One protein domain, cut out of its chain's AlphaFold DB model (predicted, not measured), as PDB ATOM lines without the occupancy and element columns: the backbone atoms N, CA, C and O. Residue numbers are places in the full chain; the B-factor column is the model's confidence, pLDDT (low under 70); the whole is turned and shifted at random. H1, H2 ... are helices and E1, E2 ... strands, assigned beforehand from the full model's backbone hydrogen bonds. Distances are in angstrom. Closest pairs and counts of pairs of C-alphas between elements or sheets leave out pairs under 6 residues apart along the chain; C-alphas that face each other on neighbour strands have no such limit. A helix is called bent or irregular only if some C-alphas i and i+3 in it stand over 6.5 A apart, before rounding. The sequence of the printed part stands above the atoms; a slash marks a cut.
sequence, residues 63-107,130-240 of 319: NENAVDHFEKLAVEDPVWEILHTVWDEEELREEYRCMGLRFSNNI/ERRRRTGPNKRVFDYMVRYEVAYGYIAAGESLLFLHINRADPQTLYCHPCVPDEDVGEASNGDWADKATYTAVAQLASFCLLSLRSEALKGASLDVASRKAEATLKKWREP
ATOM      1  N   ASN A  63     248.616 129.886 230.338       71.44
ATOM      2  CA  ASN A  63     249.805 129.555 229.543       71.44
ATOM      3  C   ASN A  63     250.581 130.824 229.123       71.44
ATOM      4  O   ASN A  63     250.098 131.943 229.288       71.44
ATOM      5  N   GLU A  64     251.762 130.639 228.523       67.94
ATOM      6  CA  GLU A  64     252.628 131.721 228.016       67.94
ATOM      7  C   GLU A  64     251.946 132.587 226.940       67.94
ATOM      8  O   GLU A  64     252.145 133.797 226.908       67.94
ATOM      9  N   ASN A  65     251.067 132.010 226.111       71.81
ATOM     10  CA  ASN A  65     250.317 132.786 225.117       71.81
ATOM     11  C   ASN A  65     249.340 133.770 225.774       71.81
ATOM     12  O   ASN A  65     249.115 134.844 225.229       71.81
ATOM     13  N   ALA A  66     248.742 133.418 226.915       72.19
ATOM     14  CA  ALA A  66     247.862 134.321 227.652       72.19
ATOM     15  C   ALA A  66     248.642 135.510 228.231       72.19
ATOM     16  O   ALA A  66     248.127 136.625 228.223       72.19
ATOM     17  N   VAL A  67     249.888 135.283 228.661       74.25
ATOM     18  CA  VAL A  67     250.798 136.351 229.099       74.25
ATOM     19  C   VAL A  67     251.191 137.247 227.921       74.25
ATOM     20  O   VAL A  67     251.107 138.458 228.052       74.25
ATOM     21  N   ASP A  68     251.526 136.680 226.755       77.25
ATOM     22  CA  ASP A  68     251.793 137.455 225.527       77.25
ATOM     23  C   ASP A  68     250.600 138.333 225.117       77.25
ATOM     24  O   ASP A  68     250.767 139.508 224.799       77.25
ATOM     25  N   HIS A  69     249.382 137.785 225.139       77.62
ATOM     26  CA  HIS A  69     248.187 138.561 224.798       77.62
ATOM     27  C   HIS A  69     247.912 139.665 225.817       77.62
ATOM     28  O   HIS A  69     247.495 140.753 225.430       77.62
ATOM     29  N   PHE A  70     248.124 139.383 227.104       81.75
ATOM     30  CA  PHE A  70     247.986 140.387 228.150       81.75
ATOM     31  C   PHE A  70     249.008 141.509 227.971       81.75
ATOM     32  O   PHE A  70     248.611 142.666 227.959       81.75
ATOM     33  N   GLU A  71     250.283 141.176 227.765       84.81
ATOM     34  CA  GLU A  71     251.351 142.161 227.581       84.81
ATOM     35  C   GLU A  71     251.055 143.095 226.406       84.81
ATOM     36  O   GLU A  71     251.105 144.315 226.553       84.81
ATOM     37  N   LYS A  72     250.641 142.534 225.265       84.12
ATOM     38  CA  LYS A  72     250.260 143.324 224.090       84.12
ATOM     39  C   LYS A  72     249.133 144.304 224.391       84.12
ATOM     40  O   LYS A  72     249.289 145.501 224.195       84.12
ATOM     41  N   LEU A  73     248.010 143.802 224.902       83.81
ATOM     42  CA  LEU A  73     246.797 144.607 225.067       83.81
ATOM     43  C   LEU A  73     246.873 145.581 226.246       83.81
ATOM     44  O   LEU A  73     246.309 146.670 226.184       83.81
ATOM     45  N   ALA A  74     247.502 145.173 227.349       84.12
ATOM     46  CA  ALA A  74     247.511 145.938 228.593       84.12
ATOM     47  C   ALA A  74     248.717 146.877 228.710       84.12
ATOM     48  O   ALA A  74     248.657 147.826 229.494       84.12
ATOM     49  N   VAL A  75     249.798 146.617 227.965       88.12
ATOM     50  CA  VAL A  75     251.053 147.366 228.091       88.12
ATOM     51  C   VAL A  75     251.528 147.905 226.743       88.12
ATOM     52  O   VAL A  75     251.613 149.123 226.593       88.12
ATOM     53  N   GLU A  76     251.813 147.051 225.756       89.31
ATOM     54  CA  GLU A  76     252.448 147.484 224.498       89.31
ATOM     55  C   GLU A  76     251.550 148.399 223.653       89.31
ATOM     56  O   GLU A  76     252.024 149.433 223.183       89.31
ATOM     57  N   ASP A  77     250.267 148.062 223.494       86.88
ATOM     58  CA  ASP A  77     249.302 148.856 222.724       86.88
ATOM     59  C   ASP A  77     249.122 150.260 223.343       86.88
ATOM     60  O   ASP A  77     249.339 151.246 222.635       86.88
ATOM     61  N   PRO A  78     248.845 150.415 224.658       90.25
ATOM     62  CA  PRO A  78     248.828 151.734 225.298       90.25
ATOM     63  C   PRO A  78     250.139 152.515 225.165       90.25
ATOM     64  O   PRO A  78     250.116 153.729 224.966       90.25
ATOM     65  N   VAL A  79     251.293 151.846 225.267       91.12
ATOM     66  CA  VAL A  79     252.593 152.501 225.052       91.12
ATOM     67  C   VAL A  79     252.709 153.003 223.618       91.12
ATOM     68  O   VAL A  79     253.206 154.107 223.400       91.12
ATOM     69  N   TRP A  80     252.246 152.224 222.644       87.06
ATOM     70  CA  TRP A  80     252.259 152.626 221.247       87.06
ATOM     71  C   TRP A  80     251.382 153.854 221.005       87.06
ATOM     72  O   TRP A  80     251.838 154.779 220.342       87.06
ATOM     73  N   GLU A  81     250.191 153.918 221.602       87.69
ATOM     74  CA  GLU A  81     249.319 155.098 221.534       87.69
ATOM     75  C   GLU A  81     250.004 156.349 222.111       87.69
ATOM     76  O   GLU A  81     249.997 157.409 221.485       87.69
ATOM     77  N   ILE A  82     250.682 156.224 223.260       88.31
ATOM     78  CA  ILE A  82     251.461 157.330 223.841       88.31
ATOM     79  C   ILE A  82     252.564 157.766 222.871       88.31
ATOM     80  O   ILE A  82     252.693 158.948 222.558       88.31
ATOM     81  N   LEU A  83     253.359 156.825 222.366       85.88
ATOM     82  CA  LEU A  83     254.476 157.143 221.478       85.88
ATOM     83  C   LEU A  83     254.016 157.667 220.114       85.88
ATOM     84  O   LEU A  83     254.715 158.491 219.528       85.88
ATOM     85  N   HIS A  84     252.840 157.262 219.633       83.56
ATOM     86  CA  HIS A  84     252.249 157.794 218.411       83.56
ATOM     87  C   HIS A  84     252.009 159.298 218.519       83.56
ATOM     88  O   HIS A  84     252.387 160.039 217.615       83.56
ATOM     89  N   THR A  85     251.474 159.767 219.651       83.75
ATOM     90  CA  THR A  85     251.291 161.212 219.872       83.75
ATOM     91  C   THR A  85     252.620 161.970 219.856       83.75
ATOM     92  O   THR A  85     252.724 163.024 219.234       83.75
ATOM     93  N   VAL A  86     253.672 161.385 220.439       80.62
ATOM     94  CA  VAL A  86     255.035 161.940 220.413       80.62
ATOM     95  C   VAL A  86     255.603 161.969 218.989       80.62
ATOM     96  O   VAL A  86     256.380 162.856 218.645       80.62
ATOM     97  N   TRP A  87     255.236 161.007 218.142       80.50
ATOM     98  CA  TRP A  87     255.683 160.960 216.750       80.50
ATOM     99  C   TRP A  87     254.988 161.971 215.854       80.50
ATOM    100  O   TRP A  87     255.611 162.407 214.884       80.50
ATOM    101  N   ASP A  88     253.750 162.354 216.145       82.44
ATOM    102  CA  ASP A  88     253.016 163.355 215.367       82.44
ATOM    103  C   ASP A  88     253.609 164.766 215.518       82.44
ATOM    104  O   ASP A  88     253.554 165.559 214.575       82.44
ATOM    105  N   GLU A  89     254.254 165.056 216.650       85.31
ATOM    106  CA  GLU A  89     254.919 166.334 216.907       85.31
ATOM    107  C   GLU A  89     256.306 166.413 216.241       85.31
ATOM    108  O   GLU A  89     257.202 165.610 216.506       85.31
ATOM    109  N   GLU A  90     256.507 167.409 215.369       82.88
ATOM    110  CA  GLU A  90     257.742 167.574 214.584       82.88
ATOM    111  C   GLU A  90     258.978 167.808 215.471       82.88
ATOM    112  O   GLU A  90     260.017 167.185 215.250       82.88
ATOM    113  N   GLU A  91     258.848 168.625 216.520       84.75
ATOM    114  CA  GLU A  91     259.939 168.927 217.458       84.75
ATOM    115  C   GLU A  91     260.417 167.668 218.201       84.75
ATOM    116  O   GLU A  91     261.615 167.369 218.246       84.75
ATOM    117  N   LEU A  92     259.478 166.871 218.724       80.00
ATOM    118  CA  LEU A  92     259.790 165.629 219.434       80.00
ATOM    119  C   LEU A  92     260.310 164.547 218.480       80.00
ATOM    120  O   LEU A  92     261.195 163.763 218.831       80.00
ATOM    121  N   ARG A  93     259.822 164.514 217.238       78.19
ATOM    122  CA  ARG A  93     260.312 163.581 216.219       78.19
ATOM    123  C   ARG A  93     261.801 163.778 215.930       78.19
ATOM    124  O   ARG A  93     262.519 162.784 215.773       78.19
ATOM    125  N   GLU A  94     262.264 165.025 215.868       78.81
ATOM    126  CA  GLU A  94     263.683 165.345 215.685       78.81
ATOM    127  C   GLU A  94     264.514 164.986 216.922       78.81
ATOM    128  O   GLU A  94     265.572 164.358 216.793       78.81
ATOM    129  N   GLU A  95     264.018 165.318 218.117       81.00
ATOM    130  CA  GLU A  95     264.705 165.054 219.382       81.00
ATOM    131  C   GLU A  95     264.930 163.553 219.631       81.00
ATOM    132  O   GLU A  95     266.034 163.128 219.987       81.00
ATOM    133  N   TYR A  96     263.899 162.738 219.406       74.69
ATOM    134  CA  TYR A  96     263.920 161.297 219.667       74.69
ATOM    135  C   TYR A  96     264.288 160.458 218.431       74.69
ATOM    136  O   TYR A  96     264.323 159.231 218.508       74.69
ATOM    137  N   ARG A  97     264.603 161.090 217.287       72.31
ATOM    138  CA  ARG A  97     265.014 160.420 216.032       72.31
ATOM    139  C   ARG A  97     264.077 159.275 215.635       72.31
ATOM    140  O   ARG A  97     264.515 158.188 215.243       72.31
ATOM    141  N   CYS A  98     262.782 159.519 215.755       62.81
ATOM    142  CA  CYS A  98     261.748 158.502 215.667       62.81
ATOM    143  C   CYS A  98     261.648 157.901 214.258       62.81
ATOM    144  O   CYS A  98     261.021 158.464 213.365       62.81
ATOM    145  N   MET A  99     262.275 156.740 214.051       58.03
ATOM    146  CA  MET A  99     262.199 155.978 212.795       58.03
ATOM    147  C   MET A  99     261.170 154.832 212.838       58.03
ATOM    148  O   MET A  99     261.012 154.112 211.853       58.03
ATOM    149  N   GLY A 100     260.462 154.683 213.962       57.62
ATOM    150  CA  GLY A 100     259.492 153.623 214.231       57.62
ATOM    151  C   GLY A 100     259.974 152.669 215.325       57.62
ATOM    152  O   GLY A 100     261.134 152.256 215.338       57.62
ATOM    153  N   LEU A 101     259.073 152.322 216.244       64.06
ATOM    154  CA  LEU A 101     259.285 151.309 217.276       64.06
ATOM    155  C   LEU A 101     258.498 150.049 216.907       64.06
ATOM    156  O   LEU A 101     257.344 150.132 216.486       64.06
ATOM    157  N   ARG A 102     259.118 148.880 217.068       62.03
ATOM    158  CA  ARG A 102     258.442 147.591 216.916       62.03
ATOM    159  C   ARG A 102     258.670 146.758 218.167       62.03
ATOM    160  O   ARG A 102     259.813 146.437 218.482       62.03
ATOM    161  N   PHE A 103     257.581 146.356 218.806       63.28
ATOM    162  CA  PHE A 103     257.592 145.258 219.759       63.28
ATOM    163  C   PHE A 103     257.587 143.949 218.968       63.28
ATOM    164  O   PHE A 103     256.759 143.746 218.080       63.28
ATOM    165  N   SER A 104     258.577 143.090 219.199       59.94
ATOM    166  CA  SER A 104     258.680 141.802 218.515       59.94
ATOM    167  C   SER A 104     258.806 140.698 219.537       59.94
ATOM    168  O   SER A 104     259.737 140.715 220.348       59.94
ATOM    169  N   ASN A 105     257.913 139.713 219.461       58.69
ATOM    170  CA  ASN A 105     257.937 138.629 220.417       58.69
ATOM    171  C   ASN A 105     258.835 137.478 219.933       58.69
ATOM    172  O   ASN A 105     258.642 136.885 218.867       58.69
ATOM    173  N   ASN A 106     259.848 137.151 220.735       54.25
ATOM    174  CA  ASN A 106     260.983 136.294 220.361       54.25
ATOM    175  C   ASN A 106     260.639 134.799 220.180       54.25
ATOM    176  O   ASN A 106     261.531 133.976 219.958       54.25
ATOM    177  N   ILE A 107     259.361 134.419 220.270       49.91
ATOM    178  CA  ILE A 107     258.922 133.027 220.142       49.91
ATOM    179  C   ILE A 107     258.794 132.570 218.677       49.91
ATOM    180  O   ILE A 107     258.951 131.372 218.415       49.91
ATOM    181  N   GLU A 130     264.482 121.405 222.297       38.16
ATOM    182  CA  GLU A 130     265.082 120.951 223.537       38.16
ATOM    183  C   GLU A 130     266.285 121.833 223.955       38.16
ATOM    184  O   GLU A 130     266.393 122.266 225.105       38.16
ATOM    185  N   ARG A 131     267.149 122.245 223.010       43.59
ATOM    186  CA  ARG A 131     268.167 123.296 223.258       43.59
ATOM    187  C   ARG A 131     267.538 124.647 223.607       43.59
ATOM    188  O   ARG A 131     268.090 125.388 224.426       43.59
ATOM    189  N   ARG A 132     266.374 124.951 223.014       45.16
ATOM    190  CA  ARG A 132     265.554 126.122 223.350       45.16
ATOM    191  C   ARG A 132     265.122 126.054 224.818       45.16
ATOM    192  O   ARG A 132     265.442 126.984 225.543       45.16
ATOM    193  N   ARG A 133     264.521 124.961 225.301       44.03
ATOM    194  CA  ARG A 133     264.069 124.822 226.708       44.03
ATOM    195  C   ARG A 133     265.189 124.954 227.751       44.03
ATOM    196  O   ARG A 133     264.950 125.455 228.842       44.03
ATOM    197  N   ARG A 134     266.421 124.571 227.403       45.94
ATOM    198  CA  ARG A 134     267.592 124.563 228.309       45.94
ATOM    199  C   ARG A 134     268.286 125.922 228.480       45.94
ATOM    200  O   ARG A 134     269.192 126.061 229.302       45.94
ATOM    201  N   THR A 135     267.875 126.929 227.711       47.66
ATOM    202  CA  THR A 135     268.450 128.280 227.734       47.66
ATOM    203  C   THR A 135     267.427 129.244 228.331       47.66
ATOM    204  O   THR A 135     266.390 129.505 227.719       47.66
ATOM    205  N   GLY A 136     267.701 129.748 229.540       55.56
ATOM    206  CA  GLY A 136     266.819 130.698 230.230       55.56
ATOM    207  C   GLY A 136     266.538 131.963 229.395       55.56
ATOM    208  O   GLY A 136     267.385 132.347 228.581       55.56
ATOM    209  N   PRO A 137     265.383 132.623 229.594       58.81
ATOM    210  CA  PRO A 137     264.894 133.718 228.744       58.81
ATOM    211  C   PRO A 137     265.900 134.872 228.615       58.81
ATOM    212  O   PRO A 137     266.176 135.330 227.508       58.81
ATOM    213  N   ASN A 138     266.580 135.231 229.706       57.47
ATOM    214  CA  ASN A 138     267.588 136.300 229.725       57.47
ATOM    215  C   ASN A 138     268.760 136.036 228.766       57.47
ATOM    216  O   ASN A 138     269.262 136.951 228.121       57.47
ATOM    217  N   LYS A 139     269.184 134.772 228.625       65.56
ATOM    218  CA  LYS A 139     270.287 134.397 227.725       65.56
ATOM    219  C   LYS A 139     269.887 134.529 226.255       65.56
ATOM    220  O   LYS A 139     270.737 134.816 225.419       65.56
ATOM    221  N   ARG A 140     268.602 134.320 225.950       67.88
ATOM    222  CA  ARG A 140     268.042 134.414 224.593       67.88
ATOM    223  C   ARG A 140     267.922 135.864 224.152       67.88
ATOM    224  O   ARG A 140     268.353 136.191 223.053       67.88
ATOM    225  N   VAL A 141     267.398 136.722 225.028       72.00
ATOM    226  CA  VAL A 141     267.303 138.156 224.740       72.00
ATOM    227  C   VAL A 141     268.693 138.770 224.638       72.00
ATOM    228  O   VAL A 141     268.945 139.505 223.697       72.00
ATOM    229  N   PHE A 142     269.640 138.382 225.495       74.75
ATOM    230  CA  PHE A 142     271.024 138.847 225.382       74.75
ATOM    231  C   PHE A 142     271.701 138.442 224.060       74.75
ATOM    232  O   PHE A 142     272.305 139.281 223.399       74.75
ATOM    233  N   ASP A 143     271.585 137.174 223.642       76.00
ATOM    234  CA  ASP A 143     272.122 136.708 222.353       76.00
ATOM    235  C   ASP A 143     271.501 137.475 221.173       76.00
ATOM    236  O   ASP A 143     272.215 137.857 220.249       76.00
ATOM    237  N   TYR A 144     270.204 137.789 221.235       74.56
ATOM    238  CA  TYR A 144     269.541 138.644 220.248       74.56
ATOM    239  C   TYR A 144     270.074 140.082 220.277       74.56
ATOM    240  O   TYR A 144     270.456 140.618 219.239       74.56
ATOM    241  N   MET A 145     270.151 140.690 221.463       79.06
ATOM    242  CA  MET A 145     270.636 142.058 221.637       79.06
ATOM    243  C   MET A 145     272.045 142.239 221.073       79.06
ATOM    244  O   MET A 145     272.334 143.249 220.438       79.06
ATOM    245  N   VAL A 146     272.901 141.230 221.237       78.19
ATOM    246  CA  VAL A 146     274.245 141.210 220.654       78.19
ATOM    247  C   VAL A 146     274.204 141.023 219.135       78.19
ATOM    248  O   VAL A 146     274.858 141.781 218.428       78.19
ATOM    249  N   ARG A 147     273.446 140.046 218.615       72.50
ATOM    250  CA  ARG A 147     273.401 139.739 217.168       72.50
ATOM    251  C   ARG A 147     272.816 140.860 216.319       72.50
ATOM    252  O   ARG A 147     273.249 141.050 215.191       72.50
ATOM    253  N   TYR A 148     271.814 141.551 216.847       70.31
ATOM    254  CA  TYR A 148     271.137 142.656 216.167       70.31
ATOM    255  C   TYR A 148     271.618 144.025 216.659       70.31
ATOM    256  O   TYR A 148     271.077 145.049 216.249       70.31
ATOM    257  N   GLU A 149     272.624 144.042 217.538       74.19
ATOM    258  CA  GLU A 149     273.266 145.240 218.087       74.19
ATOM    259  C   GLU A 149     272.307 146.263 218.710       74.19
ATOM    260  O   GLU A 149     272.556 147.477 218.742       74.19
ATOM    261  N   VAL A 150     271.205 145.764 219.265       77.56
ATOM    262  CA  VAL A 150     270.264 146.581 220.022       77.56
ATOM    263  C   VAL A 150     270.759 146.712 221.459       77.56
ATOM    264  O   VAL A 150     271.017 145.736 222.160       77.56
ATOM    265  N   ALA A 151     270.924 147.956 221.905       82.69
ATOM    266  CA  ALA A 151     271.454 148.255 223.234       82.69
ATOM    267  C   ALA A 151     270.401 148.120 224.342       82.69
ATOM    268  O   ALA A 151     270.767 148.065 225.512       82.69
ATOM    269  N   TYR A 152     269.118 148.077 223.984       86.50
ATOM    270  CA  TYR A 152     267.989 148.032 224.908       86.50
ATOM    271  C   TYR A 152     267.067 146.875 224.533       86.50
ATOM    272  O   TYR A 152     266.833 146.619 223.353       86.50
ATOM    273  N   GLY A 153     266.563 146.175 225.540       84.75
ATOM    274  CA  GLY A 153     265.566 145.120 225.403       84.75
ATOM    275  C   GLY A 153     264.789 144.983 226.704       84.75
ATOM    276  O   GLY A 153     265.194 145.538 227.720       84.75
ATOM    277  N   TYR A 154     263.682 144.253 226.701       86.81
ATOM    278  CA  TYR A 154     262.987 143.911 227.938       86.81
ATOM    279  C   TYR A 154     262.416 142.499 227.864       86.81
ATOM    280  O   TYR A 154     262.351 141.888 226.795       86.81
ATOM    281  N   ILE A 155     262.065 141.962 229.027       83.75
ATOM    282  CA  ILE A 155     261.381 140.682 229.177       83.75
ATOM    283  C   ILE A 155     260.137 140.928 230.014       83.75
ATOM    284  O   ILE A 155     260.247 141.414 231.137       83.75
ATOM    285  N   ALA A 156     258.977 140.560 229.480       83.19
ATOM    286  CA  ALA A 156     257.733 140.539 230.228       83.19
ATOM    287  C   ALA A 156     257.530 139.165 230.876       83.19
ATOM    288  O   ALA A 156     257.679 138.127 230.227       83.19
ATOM    289  N   ALA A 157     257.198 139.160 232.165       78.38
ATOM    290  CA  ALA A 157     256.886 137.961 232.940       78.38
ATOM    291  C   ALA A 157     255.482 138.037 233.570       78.38
ATOM    292  O   ALA A 157     255.247 137.475 234.637       78.38
ATOM    293  N   GLY A 158     254.552 138.741 232.915       74.50
ATOM    294  CA  GLY A 158     253.170 138.937 233.362       74.50
ATOM    295  C   GLY A 158     253.048 139.945 234.502       74.50
ATOM    296  O   GLY A 158     252.481 141.012 234.315       74.50
ATOM    297  N   GLU A 159     253.606 139.620 235.667       77.56
ATOM    298  CA  GLU A 159     253.544 140.466 236.874       77.56
ATOM    299  C   GLU A 159     254.719 141.447 236.977       77.56
ATOM    300  O   GLU A 159     254.681 142.397 237.753       77.56
ATOM    301  N   SER A 160     255.772 141.229 236.189       83.69
ATOM    302  CA  SER A 160     256.983 142.044 236.223       83.69
ATOM    303  C   SER A 160     257.563 142.258 234.833       83.69
ATOM    304  O   SER A 160     257.531 141.349 233.995       83.69
ATOM    305  N   LEU A 161     258.180 143.417 234.634       88.19
ATOM    306  CA  LEU A 161     259.008 143.735 233.479       88.19
ATOM    307  C   LEU A 161     260.478 143.714 233.898       88.19
ATOM    308  O   LEU A 161     260.853 144.208 234.958       88.19
ATOM    309  N   LEU A 162     261.342 143.156 233.058       88.88
ATOM    310  CA  LEU A 162     262.786 143.213 233.247       88.88
ATOM    311  C   LEU A 162     263.404 143.999 232.100       88.88
ATOM    312  O   LEU A 162     263.552 143.473 231.000       88.88
ATOM    313  N   PHE A 163     263.796 145.240 232.367       90.50
ATOM    314  CA  PHE A 163     264.481 146.087 231.402       90.50
ATOM    315  C   PHE A 163     265.964 145.735 231.340       90.50
ATOM    316  O   PHE A 163     266.631 145.579 232.364       90.50
ATOM    317  N   LEU A 164     266.486 145.606 230.129       89.44
ATOM    318  CA  LEU A 164     267.830 145.142 229.827       89.44
ATOM    319  C   LEU A 164     268.581 146.206 229.033       89.44
ATOM    320  O   LEU A 164     268.079 146.718 228.032       89.44
ATOM    321  N   HIS A 165     269.813 146.491 229.438       88.81
ATOM    322  CA  HIS A 165     270.687 147.421 228.737       88.81
ATOM    323  C   HIS A 165     272.100 146.853 228.578       88.81
ATOM    324  O   HIS A 165     272.706 146.384 229.542       88.81
ATOM    325  N   ILE A 166     272.644 146.921 227.363       86.25
ATOM    326  CA  ILE A 166     274.039 146.582 227.068       86.25
ATOM    327  C   ILE A 166     274.801 147.870 226.785       86.25
ATOM    328  O   ILE A 166     274.478 148.616 225.856       86.25
ATOM    329  N   ASN A 167     275.883 148.085 227.533       83.44
ATOM    330  CA  ASN A 167     276.819 149.146 227.203       83.44
ATOM    331  C   ASN A 167     277.642 148.731 225.974       83.44
ATOM    332  O   ASN A 167     278.416 147.780 226.020       83.44
ATOM    333  N   ARG A 168     277.551 149.481 224.876       76.75
ATOM    334  CA  ARG A 168     278.314 149.197 223.643       76.75
ATOM    335  C   ARG A 168     279.833 149.271 223.822       76.75
ATOM    336  O   ARG A 168     280.591 148.637 223.082       76.75
ATOM    337  N   ALA A 169     280.306 150.044 224.799       80.19
ATOM    338  CA  ALA A 169     281.722 150.080 225.139       80.19
ATOM    339  C   ALA A 169     282.182 148.766 225.794       80.19
ATOM    340  O   ALA A 169     283.322 148.352 225.561       80.19
ATOM    341  N   ASP A 170     281.290 148.096 226.526       83.00
ATOM    342  CA  ASP A 170     281.540 146.851 227.251       83.00
ATOM    343  C   ASP A 170     280.380 145.847 227.067       83.00
ATOM    344  O   ASP A 170     279.493 145.748 227.921       83.00
ATOM    345  N   PRO A 171     280.375 145.073 225.964       80.75
ATOM    346  CA  PRO A 171     279.299 144.130 225.669       80.75
ATOM    347  C   PRO A 171     279.262 142.928 226.626       80.75
ATOM    348  O   PRO A 171     278.352 142.110 226.532       80.75
ATOM    349  N   GLN A 172     280.236 142.784 227.535       82.25
ATOM    350  CA  GLN A 172     280.270 141.692 228.515       82.25
ATOM    351  C   GLN A 172     279.333 141.932 229.703       82.25
ATOM    352  O   GLN A 172     279.003 140.982 230.417       82.25
ATOM    353  N   THR A 173     278.898 143.177 229.905       82.94
ATOM    354  CA  THR A 173     278.057 143.564 231.035       82.94
ATOM    355  C   THR A 173     276.631 143.843 230.568       82.94
ATOM    356  O   THR A 173     276.378 144.778 229.808       82.94
ATOM    357  N   LEU A 174     275.691 143.035 231.063       84.69
ATOM    358  CA  LEU A 174     274.255 143.252 230.910       84.69
ATOM    359  C   LEU A 174     273.713 143.916 232.179       84.69
ATOM    360  O   LEU A 174     273.772 143.329 233.260       84.69
ATOM    361  N   TYR A 175     273.187 145.126 232.038       87.12
ATOM    362  CA  TYR A 175     272.476 145.829 233.099       87.12
ATOM    363  C   TYR A 175     271.011 145.412 233.076       87.12
ATOM    364  O   TYR A 175     270.399 145.358 232.009       87.12
ATOM    365  N   CYS A 176     270.457 145.132 234.252       87.25
ATOM    366  CA  CYS A 176     269.068 144.726 234.413       87.25
ATOM    367  C   CYS A 176     268.381 145.645 235.423       87.25
ATOM    368  O   CYS A 176     268.921 145.865 236.509       87.25
ATOM    369  N   HIS A 177     267.190 146.128 235.089       89.06
ATOM    370  CA  HIS A 177     266.316 146.859 235.997       89.06
ATOM    371  C   HIS A 177     264.965 146.133 236.076       89.06
ATOM    372  O   HIS A 177     264.247 146.097 235.075       89.06
ATOM    373  N   PRO A 178     264.651 145.472 237.206       87.31
ATOM    374  CA  PRO A 178     263.347 144.860 237.413       87.31
ATOM    375  C   PRO A 178     262.313 145.927 237.774       87.31
ATOM    376  O   PRO A 178     262.606 146.841 238.539       87.31
ATOM    377  N   CYS A 179     261.111 145.754 237.250       86.38
ATOM    378  CA  CYS A 179     259.916 146.520 237.552       86.38
ATOM    379  C   CYS A 179     258.813 145.535 237.924       86.38
ATOM    380  O   CYS A 179     258.578 144.566 237.197       86.38
ATOM    381  N   VAL A 180     258.139 145.786 239.040       88.56
ATOM    382  CA  VAL A 180     256.980 145.011 239.486       88.56
ATOM    383  C   VAL A 180     255.853 146.020 239.681       88.56
ATOM    384  O   VAL A 180     255.682 146.526 240.785       88.56
ATOM    385  N   PRO A 181     255.103 146.366 238.617       85.00
ATOM    386  CA  PRO A 181     254.178 147.499 238.635       85.00
ATOM    387  C   PRO A 181     253.158 147.452 239.773       85.00
ATOM    388  O   PRO A 181     252.800 148.491 240.313       85.00
ATOM    389  N   ASP A 182     252.695 146.256 240.141       82.06
ATOM    390  CA  ASP A 182     251.749 146.066 241.246       82.06
ATOM    391  C   ASP A 182     252.347 146.511 242.595       82.06
ATOM    392  O   ASP A 182     251.711 147.229 243.366       82.06
ATOM    393  N   GLU A 183     253.613 146.163 242.840       83.50
ATOM    394  CA  GLU A 183     254.355 146.576 244.035       83.50
ATOM    395  C   GLU A 183     254.796 148.046 243.951       83.50
ATOM    396  O   GLU A 183     254.662 148.784 244.929       83.50
ATOM    397  N   ASP A 184     255.295 148.475 242.787       83.75
ATOM    398  CA  ASP A 184     255.873 149.805 242.564       83.75
ATOM    399  C   ASP A 184     254.805 150.915 242.651       83.75
ATOM    400  O   ASP A 184     255.063 151.995 243.185       83.75
ATOM    401  N   VAL A 185     253.590 150.661 242.146       83.44
ATOM    402  CA  VAL A 185     252.443 151.586 242.251       83.44
ATOM    403  C   VAL A 185     251.812 151.517 243.648       83.44
ATOM    404  O   VAL A 185     251.378 152.543 244.195       83.44
ATOM    405  N   GLY A 186     251.780 150.317 244.234       73.62
ATOM    406  CA  GLY A 186     251.204 150.034 245.543       73.62
ATOM    407  C   GLY A 186     249.692 150.278 245.622       73.62
ATOM    408  O   GLY A 186     249.003 150.531 244.632       73.62
ATOM    409  N   GLU A 187     249.143 150.226 246.839       69.56
ATOM    410  CA  GLU A 187     247.712 150.464 247.038       69.56
ATOM    411  C   GLU A 187     247.315 151.890 246.615       69.56
ATOM    412  O   GLU A 187     248.025 152.879 246.864       69.56
ATOM    413  N   ALA A 188     246.123 152.006 246.019       60.50
ATOM    414  CA  ALA A 188     245.483 153.266 245.649       60.50
ATOM    415  C   ALA A 188     245.052 154.062 246.900       60.50
ATOM    416  O   ALA A 188     243.874 154.246 247.185       60.50
ATOM    417  N   SER A 189     246.029 154.502 247.688       59.34
ATOM    418  CA  SER A 189     245.875 155.498 248.743       59.34
ATOM    419  C   SER A 189     245.766 156.889 248.116       59.34
ATOM    420  O   SER A 189     246.435 157.142 247.110       59.34
ATOM    421  N   ASN A 190     244.984 157.779 248.741       58.31
ATOM    422  CA  ASN A 190     244.637 159.154 248.324       58.31
ATOM    423  C   ASN A 190     245.831 160.131 248.155       58.31
ATOM    424  O   ASN A 190     245.628 161.345 248.146       58.31
ATOM    425  N   GLY A 191     247.068 159.634 248.101       59.47
ATOM    426  CA  GLY A 191     248.253 160.420 247.761       59.47
ATOM    427  C   GLY A 191     248.293 160.805 246.280       59.47
ATOM    428  O   GLY A 191     247.451 160.371 245.495       59.47
ATOM    429  N   ASP A 192     249.286 161.619 245.924       69.25
ATOM    430  CA  ASP A 192     249.461 162.181 244.583       69.25
ATOM    431  C   ASP A 192     249.528 161.075 243.516       69.25
ATOM    432  O   ASP A 192     250.471 160.282 243.455       69.25
ATOM    433  N   TRP A 193     248.470 160.963 242.711       71.19
ATOM    434  CA  TRP A 193     248.348 159.919 241.694       71.19
ATOM    435  C   TRP A 193     249.343 160.131 240.548       71.19
ATOM    436  O   TRP A 193     249.696 159.168 239.871       71.19
ATOM    437  N   ALA A 194     249.839 161.361 240.364       73.56
ATOM    438  CA  ALA A 194     250.845 161.678 239.357       73.56
ATOM    439  C   ALA A 194     252.167 160.938 239.622       73.56
ATOM    440  O   ALA A 194     252.702 160.304 238.713       73.56
ATOM    441  N   ASP A 195     252.631 160.927 240.874       78.31
ATOM    442  CA  ASP A 195     253.863 160.237 241.279       78.31
ATOM    443  C   ASP A 195     253.726 158.710 241.213       78.31
ATOM    444  O   ASP A 195     254.698 157.996 241.001       78.31
ATOM    445  N   LYS A 196     252.513 158.178 241.380       78.94
ATOM    446  CA  LYS A 196     252.258 156.733 241.272       78.94
ATOM    447  C   LYS A 196     252.116 156.275 239.826       78.94
ATOM    448  O   LYS A 196     252.556 155.180 239.480       78.94
ATOM    449  N   ALA A 197     251.539 157.113 238.967       82.12
ATOM    450  CA  ALA A 197     251.339 156.797 237.558       82.12
ATOM    451  C   ALA A 197     252.664 156.504 236.833       82.12
ATOM    452  O   ALA A 197     252.690 155.646 235.948       82.12
ATOM    453  N   THR A 198     253.772 157.136 237.246       85.81
ATOM    454  CA  THR A 198     255.104 156.908 236.660       85.81
ATOM    455  C   THR A 198     255.631 155.491 236.867       85.81
ATOM    456  O   THR A 198     256.478 155.042 236.100       85.81
ATOM    457  N   TYR A 199     255.123 154.775 237.872       87.62
ATOM    458  CA  TYR A 199     255.544 153.413 238.192       87.62
ATOM    459  C   TYR A 199     254.715 152.328 237.499       87.62
ATOM    460  O   TYR A 199     255.047 151.150 237.604       87.62
ATOM    461  N   THR A 200     253.669 152.702 236.758       90.44
ATOM    462  CA  THR A 200     252.861 151.743 235.996       90.44
ATOM    463  C   THR A 200     253.677 151.067 234.892       90.44
ATOM    464  O   THR A 200     254.596 151.667 234.336       90.44
ATOM    465  N   ALA A 201     253.297 149.841 234.514       90.25
ATOM    466  CA  ALA A 201     253.936 149.096 233.422       90.25
ATOM    467  C   ALA A 201     254.045 149.939 232.139       90.25
ATOM    468  O   ALA A 201     255.106 150.015 231.523       90.25
ATOM    469  N   VAL A 202     252.952 150.628 231.792       91.44
ATOM    470  CA  VAL A 202     252.849 151.502 230.618       91.44
ATOM    471  C   VAL A 202     253.816 152.680 230.725       91.44
ATOM    472  O   VAL A 202     254.601 152.909 229.810       91.44
ATOM    473  N   ALA A 203     253.810 153.418 231.842       91.38
ATOM    474  CA  ALA A 203     254.680 154.583 231.999       91.38
ATOM    475  C   ALA A 203     256.165 154.199 232.025       91.38
ATOM    476  O   ALA A 203     256.990 154.870 231.395       91.38
ATOM    477  N   GLN A 204     256.506 153.102 232.705       92.94
ATOM    478  CA  GLN A 204     257.874 152.604 232.763       92.94
ATOM    479  C   GLN A 204     258.355 152.118 231.391       92.94
ATOM    480  O   GLN A 204     259.442 152.510 230.959       92.94
ATOM    481  N   LEU A 205     257.545 151.335 230.667       92.44
ATOM    482  CA  LEU A 205     257.904 150.866 229.328       92.44
ATOM    483  C   LEU A 205     257.988 152.027 228.327       92.44
ATOM    484  O   LEU A 205     258.964 152.102 227.585       92.44
ATOM    485  N   ALA A 206     257.054 152.983 228.349       92.19
ATOM    486  CA  ALA A 206     257.117 154.178 227.504       92.19
ATOM    487  C   ALA A 206     258.391 154.995 227.770       92.19
ATOM    488  O   ALA A 206     259.110 155.357 226.837       92.19
ATOM    489  N   SER A 207     258.725 155.220 229.045       92.06
ATOM    490  CA  SER A 207     259.959 155.906 229.443       92.06
ATOM    491  C   SER A 207     261.199 155.154 228.955       92.06
ATOM    492  O   SER A 207     262.126 155.757 228.413       92.06
ATOM    493  N   PHE A 208     261.205 153.827 229.085       92.06
ATOM    494  CA  PHE A 208     262.281 152.976 228.591       92.06
ATOM    495  C   PHE A 208     262.429 153.049 227.063       92.06
ATOM    496  O   PHE A 208     263.546 153.165 226.550       92.06
ATOM    497  N   CYS A 209     261.320 153.067 226.323       89.38
ATOM    498  CA  CYS A 209     261.317 153.267 224.878       89.38
ATOM    499  C   CYS A 209     261.900 154.634 224.497       89.38
ATOM    500  O   CYS A 209     262.782 154.694 223.640       89.38
ATOM    501  N   LEU A 210     261.497 155.715 225.169       88.75
ATOM    502  CA  LEU A 210     262.042 157.059 224.935       88.75
ATOM    503  C   LEU A 210     263.548 157.138 225.231       88.75
ATOM    504  O   LEU A 210     264.303 157.731 224.455       88.75
ATOM    505  N   LEU A 211     264.014 156.486 226.303       88.06
ATOM    506  CA  LEU A 211     265.443 156.341 226.605       88.06
ATOM    507  C   LEU A 211     266.184 155.601 225.483       88.06
ATOM    508  O   LEU A 211     267.272 156.017 225.079       88.06
ATOM    509  N   SER A 212     265.586 154.534 224.945       86.44
ATOM    510  CA  SER A 212     266.178 153.765 223.846       86.44
ATOM    511  C   SER A 212     266.281 154.571 222.548       86.44
ATOM    512  O   SER A 212     267.285 154.469 221.847       86.44
ATOM    513  N   LEU A 213     265.286 155.415 222.261       82.56
ATOM    514  CA  LEU A 213     265.217 156.256 221.064       82.56
ATOM    515  C   LEU A 213     266.216 157.420 221.106       82.56
ATOM    516  O   LEU A 213     266.836 157.750 220.096       82.56
ATOM    517  N   ARG A 214     266.444 157.995 222.294       81.69
ATOM    518  CA  ARG A 214     267.507 158.992 222.509       81.69
ATOM    519  C   ARG A 214     268.909 158.415 222.355       81.69
ATOM    520  O   ARG A 214     269.851 159.155 222.067       81.69
ATOM    521  N   SER A 215     269.074 157.109 222.550       79.56
ATOM    522  CA  SER A 215     270.358 156.462 222.320       79.56
ATOM    523  C   SER A 215     270.697 156.469 220.833       79.56
ATOM    524  O   SER A 215     269.872 156.173 219.974       79.56
ATOM    525  N   GLU A 216     271.959 156.737 220.503       71.38
ATOM    526  CA  GLU A 216     272.408 156.689 219.114       71.38
ATOM    527  C   GLU A 216     272.141 155.302 218.517       71.38
ATOM    528  O   GLU A 216     272.526 154.296 219.106       71.38
ATOM    529  N   ALA A 217     271.503 155.205 217.354       67.25
ATOM    530  CA  ALA A 217     271.433 153.947 216.613       67.25
ATOM    531  C   ALA A 217     272.765 153.727 215.876       67.25
ATOM    532  O   ALA A 217     273.224 154.634 215.176       67.25
ATOM    533  N   LEU A 218     273.390 152.549 216.015       64.62
ATOM    534  CA  LEU A 218     274.541 152.204 215.172       64.62
ATOM    535  C   LEU A 218     274.075 152.101 213.719       64.62
ATOM    536  O   LEU A 218     273.006 151.565 213.431       64.62
ATOM    537  N   LYS A 219     274.873 152.644 212.800       66.12
ATOM    538  CA  LYS A 219     274.597 152.618 211.359       66.12
ATOM    539  C   LYS A 219     275.872 152.271 210.587       66.12
ATOM    540  O   LYS A 219     276.955 152.772 210.907       66.12
ATOM    541  N   GLY A 220     275.731 151.446 209.548       73.94
ATOM    542  CA  GLY A 220     276.801 151.117 208.598       73.94
ATOM    543  C   GLY A 220     278.077 150.605 209.274       73.94
ATOM    544  O   GLY A 220     278.024 149.722 210.118       73.94
ATOM    545  N   ALA A 221     279.224 151.211 208.961       74.12
ATOM    546  CA  ALA A 221     280.534 150.755 209.441       74.12
ATOM    547  C   ALA A 221     280.680 150.711 210.978       74.12
ATOM    548  O   ALA A 221     281.479 149.933 211.494       74.12
ATOM    549  N   SER A 222     279.930 151.538 211.719       73.12
ATOM    550  CA  SER A 222     279.946 151.512 213.191       73.12
ATOM    551  C   SER A 222     279.295 150.250 213.771       73.12
ATOM    552  O   SER A 222     279.761 149.755 214.795       73.12
ATOM    553  N   LEU A 223     278.281 149.720 213.077       72.44
ATOM    554  CA  LEU A 223     277.613 148.457 213.386       72.44
ATOM    555  C   LEU A 223     278.588 147.300 213.127       72.44
ATOM    556  O   LEU A 223     278.980 146.594 214.047       72.44
ATOM    557  N   ASP A 224     279.171 147.226 211.926       76.00
ATOM    558  CA  ASP A 224     280.142 146.172 211.579       76.00
ATOM    559  C   ASP A 224     281.332 146.074 212.557       76.00
ATOM    560  O   ASP A 224     281.829 144.984 212.861       76.00
ATOM    561  N   VAL A 225     281.818 147.215 213.061       82.75
ATOM    562  CA  VAL A 225     282.895 147.265 214.064       82.75
ATOM    563  C   VAL A 225     282.421 146.752 215.425       82.75
ATOM    564  O   VAL A 225     283.159 146.011 216.083       82.75
ATOM    565  N   ALA A 226     281.215 147.124 215.855       76.44
ATOM    566  CA  ALA A 226     280.640 146.671 217.115       76.44
ATOM    567  C   ALA A 226     280.349 145.162 217.089       76.44
ATOM    568  O   ALA A 226     280.754 144.477 218.032       76.44
ATOM    569  N   SER A 227     279.802 144.626 215.991       75.69
ATOM    570  CA  SER A 227     279.644 143.182 215.760       75.69
ATOM    571  C   SER A 227     280.949 142.428 215.938       75.69
ATOM    572  O   SER A 227     281.061 141.541 216.783       75.69
ATOM    573  N   ARG A 228     281.995 142.826 215.202       80.31
ATOM    574  CA  ARG A 228     283.300 142.149 215.263       80.31
ATOM    575  C   ARG A 228     283.919 142.227 216.654       80.31
ATOM    576  O   ARG A 228     284.547 141.272 217.109       80.31
ATOM    577  N   LYS A 229     283.745 143.353 217.352       82.25
ATOM    578  CA  LYS A 229     284.195 143.508 218.739       82.25
ATOM    579  C   LYS A 229     283.431 142.570 219.673       82.25
ATOM    580  O   LYS A 229     284.054 141.941 220.528       82.25
ATOM    581  N   ALA A 230     282.114 142.460 219.522       80.94
ATOM    582  CA  ALA A 230     281.293 141.551 220.311       80.94
ATOM    583  C   ALA A 230     281.694 140.090 220.063       80.94
ATOM    584  O   ALA A 230     281.943 139.364 221.019       80.94
ATOM    585  N   GLU A 231     281.885 139.684 218.806       80.75
ATOM    586  CA  GLU A 231     282.364 138.341 218.449       80.75
ATOM    587  C   GLU A 231     283.756 138.028 219.017       80.75
ATOM    588  O   GLU A 231     284.012 136.907 219.456       80.75
ATOM    589  N   ALA A 232     284.657 139.013 219.036       84.19
ATOM    590  CA  ALA A 232     286.002 138.845 219.576       84.19
ATOM    591  C   ALA A 232     286.035 138.785 221.115       84.19
ATOM    592  O   ALA A 232     286.923 138.157 221.692       84.19
ATOM    593  N   THR A 233     285.098 139.456 221.792       84.62
ATOM    594  CA  THR A 233     285.092 139.603 223.260       84.62
ATOM    595  C   THR A 233     284.171 138.614 223.968       84.62
ATOM    596  O   THR A 233     284.460 138.212 225.102       84.62
ATOM    597  N   LEU A 234     283.071 138.210 223.333       82.81
ATOM    598  CA  LEU A 234     282.078 137.313 223.904       82.81
ATOM    599  C   LEU A 234     282.399 135.864 223.560       82.81
ATOM    600  O   LEU A 234     282.603 135.476 222.412       82.81
ATOM    601  N   LYS A 235     282.406 135.020 224.590       78.19
ATOM    602  CA  LYS A 235     282.561 133.579 224.405       78.19
ATOM    603  C   LYS A 235     281.208 132.982 224.055       78.19
ATOM    604  O   LYS A 235     280.225 133.225 224.752       78.19
ATOM    605  N   LYS A 236     281.178 132.131 223.028       73.69
ATOM    606  CA  LYS A 236     280.011 131.284 222.765       73.69
ATOM    607  C   LYS A 236     279.749 130.425 223.999       73.69
ATOM    608  O   LYS A 236     280.661 129.785 224.531       73.69
ATOM    609  N   TRP A 237     278.506 130.440 224.465       64.00
ATOM    610  CA  TRP A 237     278.073 129.583 225.559       64.00
ATOM    611  C   TRP A 237     278.337 128.124 225.177       64.00
ATOM    612  O   TRP A 237     277.971 127.694 224.084       64.00
ATOM    613  N   ARG A 238     279.000 127.364 226.060       57.88
ATOM    614  CA  ARG A 238     279.090 125.909 225.891       57.88
ATOM    615  C   ARG A 238     277.681 125.321 225.960       57.88
ATOM    616  O   ARG A 238     276.845 125.826 226.712       57.88
ATOM    617  N   GLU A 239     277.438 124.280 225.168       55.69
ATOM    618  CA  GLU A 239     276.199 123.499 225.236       55.69
ATOM    619  C   GLU A 239     275.899 123.074 226.688       55.69
ATOM    620  O   GLU A 239     276.836 122.961 227.483       55.69
ATOM    621  N   PRO A 240     274.614 122.949 227.074       54.69
ATOM    622  CA  PRO A 240     274.162 123.186 228.444       54.69
ATOM    623  C   PRO A 240     274.821 122.306 229.511       54.69
ATOM    624  O   PRO A 240     275.160 121.154 229.272       54.69
TER     625      PRO A 240
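What this domain is: This is residues 63 to 107 and 130 to 240 of the 319 residues of an uncharacterized protein of Tolypocladium ophioglossoides (strain CBS 100239) (UniProt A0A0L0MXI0). A small antiparallel sheet of three strands lies between two helices, H7 over one face and H4 over the other, and the arm H1b of the long bent helix H1 packs on H7. H8 lies at one end of the longest axis, and H5, H6 and the loop of residues 186 to 192 lie at the other. The printed part has 156 residues, with eight named helices and three named strands in the order H1 H2 H3 H4 E1 E2 E3 H5 H6 H7 H8; the sheet's order is E1 - E2 - E3, and the class is mostly helix. The whole is compact, with a radius of gyration of the C-alphas of 17.3 A and spans of 54 by 42 by 25 A.

Where its parts are: E1 is residues 152 to 156, from C-alpha 152 at (267.989, 148.032, 224.908); E2 is 161 to 166, 16.6 A long, and E3 is 174 to 179, 16.1 A. H7 is residues 201 to 214, 20.0 A, and H4 is 137 to 147, 15.6 A. H1, residues 64 to 88, was assigned as one helix by its hydrogen bonds but is bent, with C-alphas 74 and 77 6.8 A apart; its arms are H1a, residues 64 to 74, and H1b, residues 77 to 88, and H1a begins at C-alpha 64, (252.628, 131.721, 228.016). H2 is 90 to 95, H3 130 to 133, H5 181 to 185 and H6 193 to 197. H8, residues 221 to 233, is 18.3 A long and ends at C-alpha 233, (285.092, 139.603, 223.260).

How they stand to each other: E1, E2 and E3 form a meander, each strand the antiparallel neighbour of the one before; N 155 and O 162 are 2.9 A apart, and N 163 and O 177 2.9 A. H4 and H7 are on opposite faces, making three layers, at heights over the sheet of 8.9 A and 10.0 A. H7 touches H1b at a steep tilt of 39 degrees, the same way, closest at C-alphas 206 and 79, 5.4 A. H1a only grazes the sheet with residues 67 to 71. H1b and H2 touch only at the corner, and only just, with 3 pairs of C-alphas within 8 A, closest at 87 and 93, 5.3 A. H4 and H8 only just touch, with 3 pairs, closest at C-alphas 146 and 230, 7.1 A; so do H5 and H6, with 3 pairs, closest at 185 and 196, 5.2 A. H3 touches no helix. In each helix or arm except H3, too short for such a pair, every O i to N i+4 pair is within hydrogen-bond range.

The domain as a whole: The two C-alphas farthest apart, of Asn 190 and Ala 232, are 54.3 A apart. Residues 108 to 129 are not printed, and C-alphas 107 and 130 are 14.0 A apart across this cut. Of the links printed whole, none is long. Mean pLDDT of the printed part is 76.8; it is under 70 at 35 residues, among them 98 to 107 and 130 to 140.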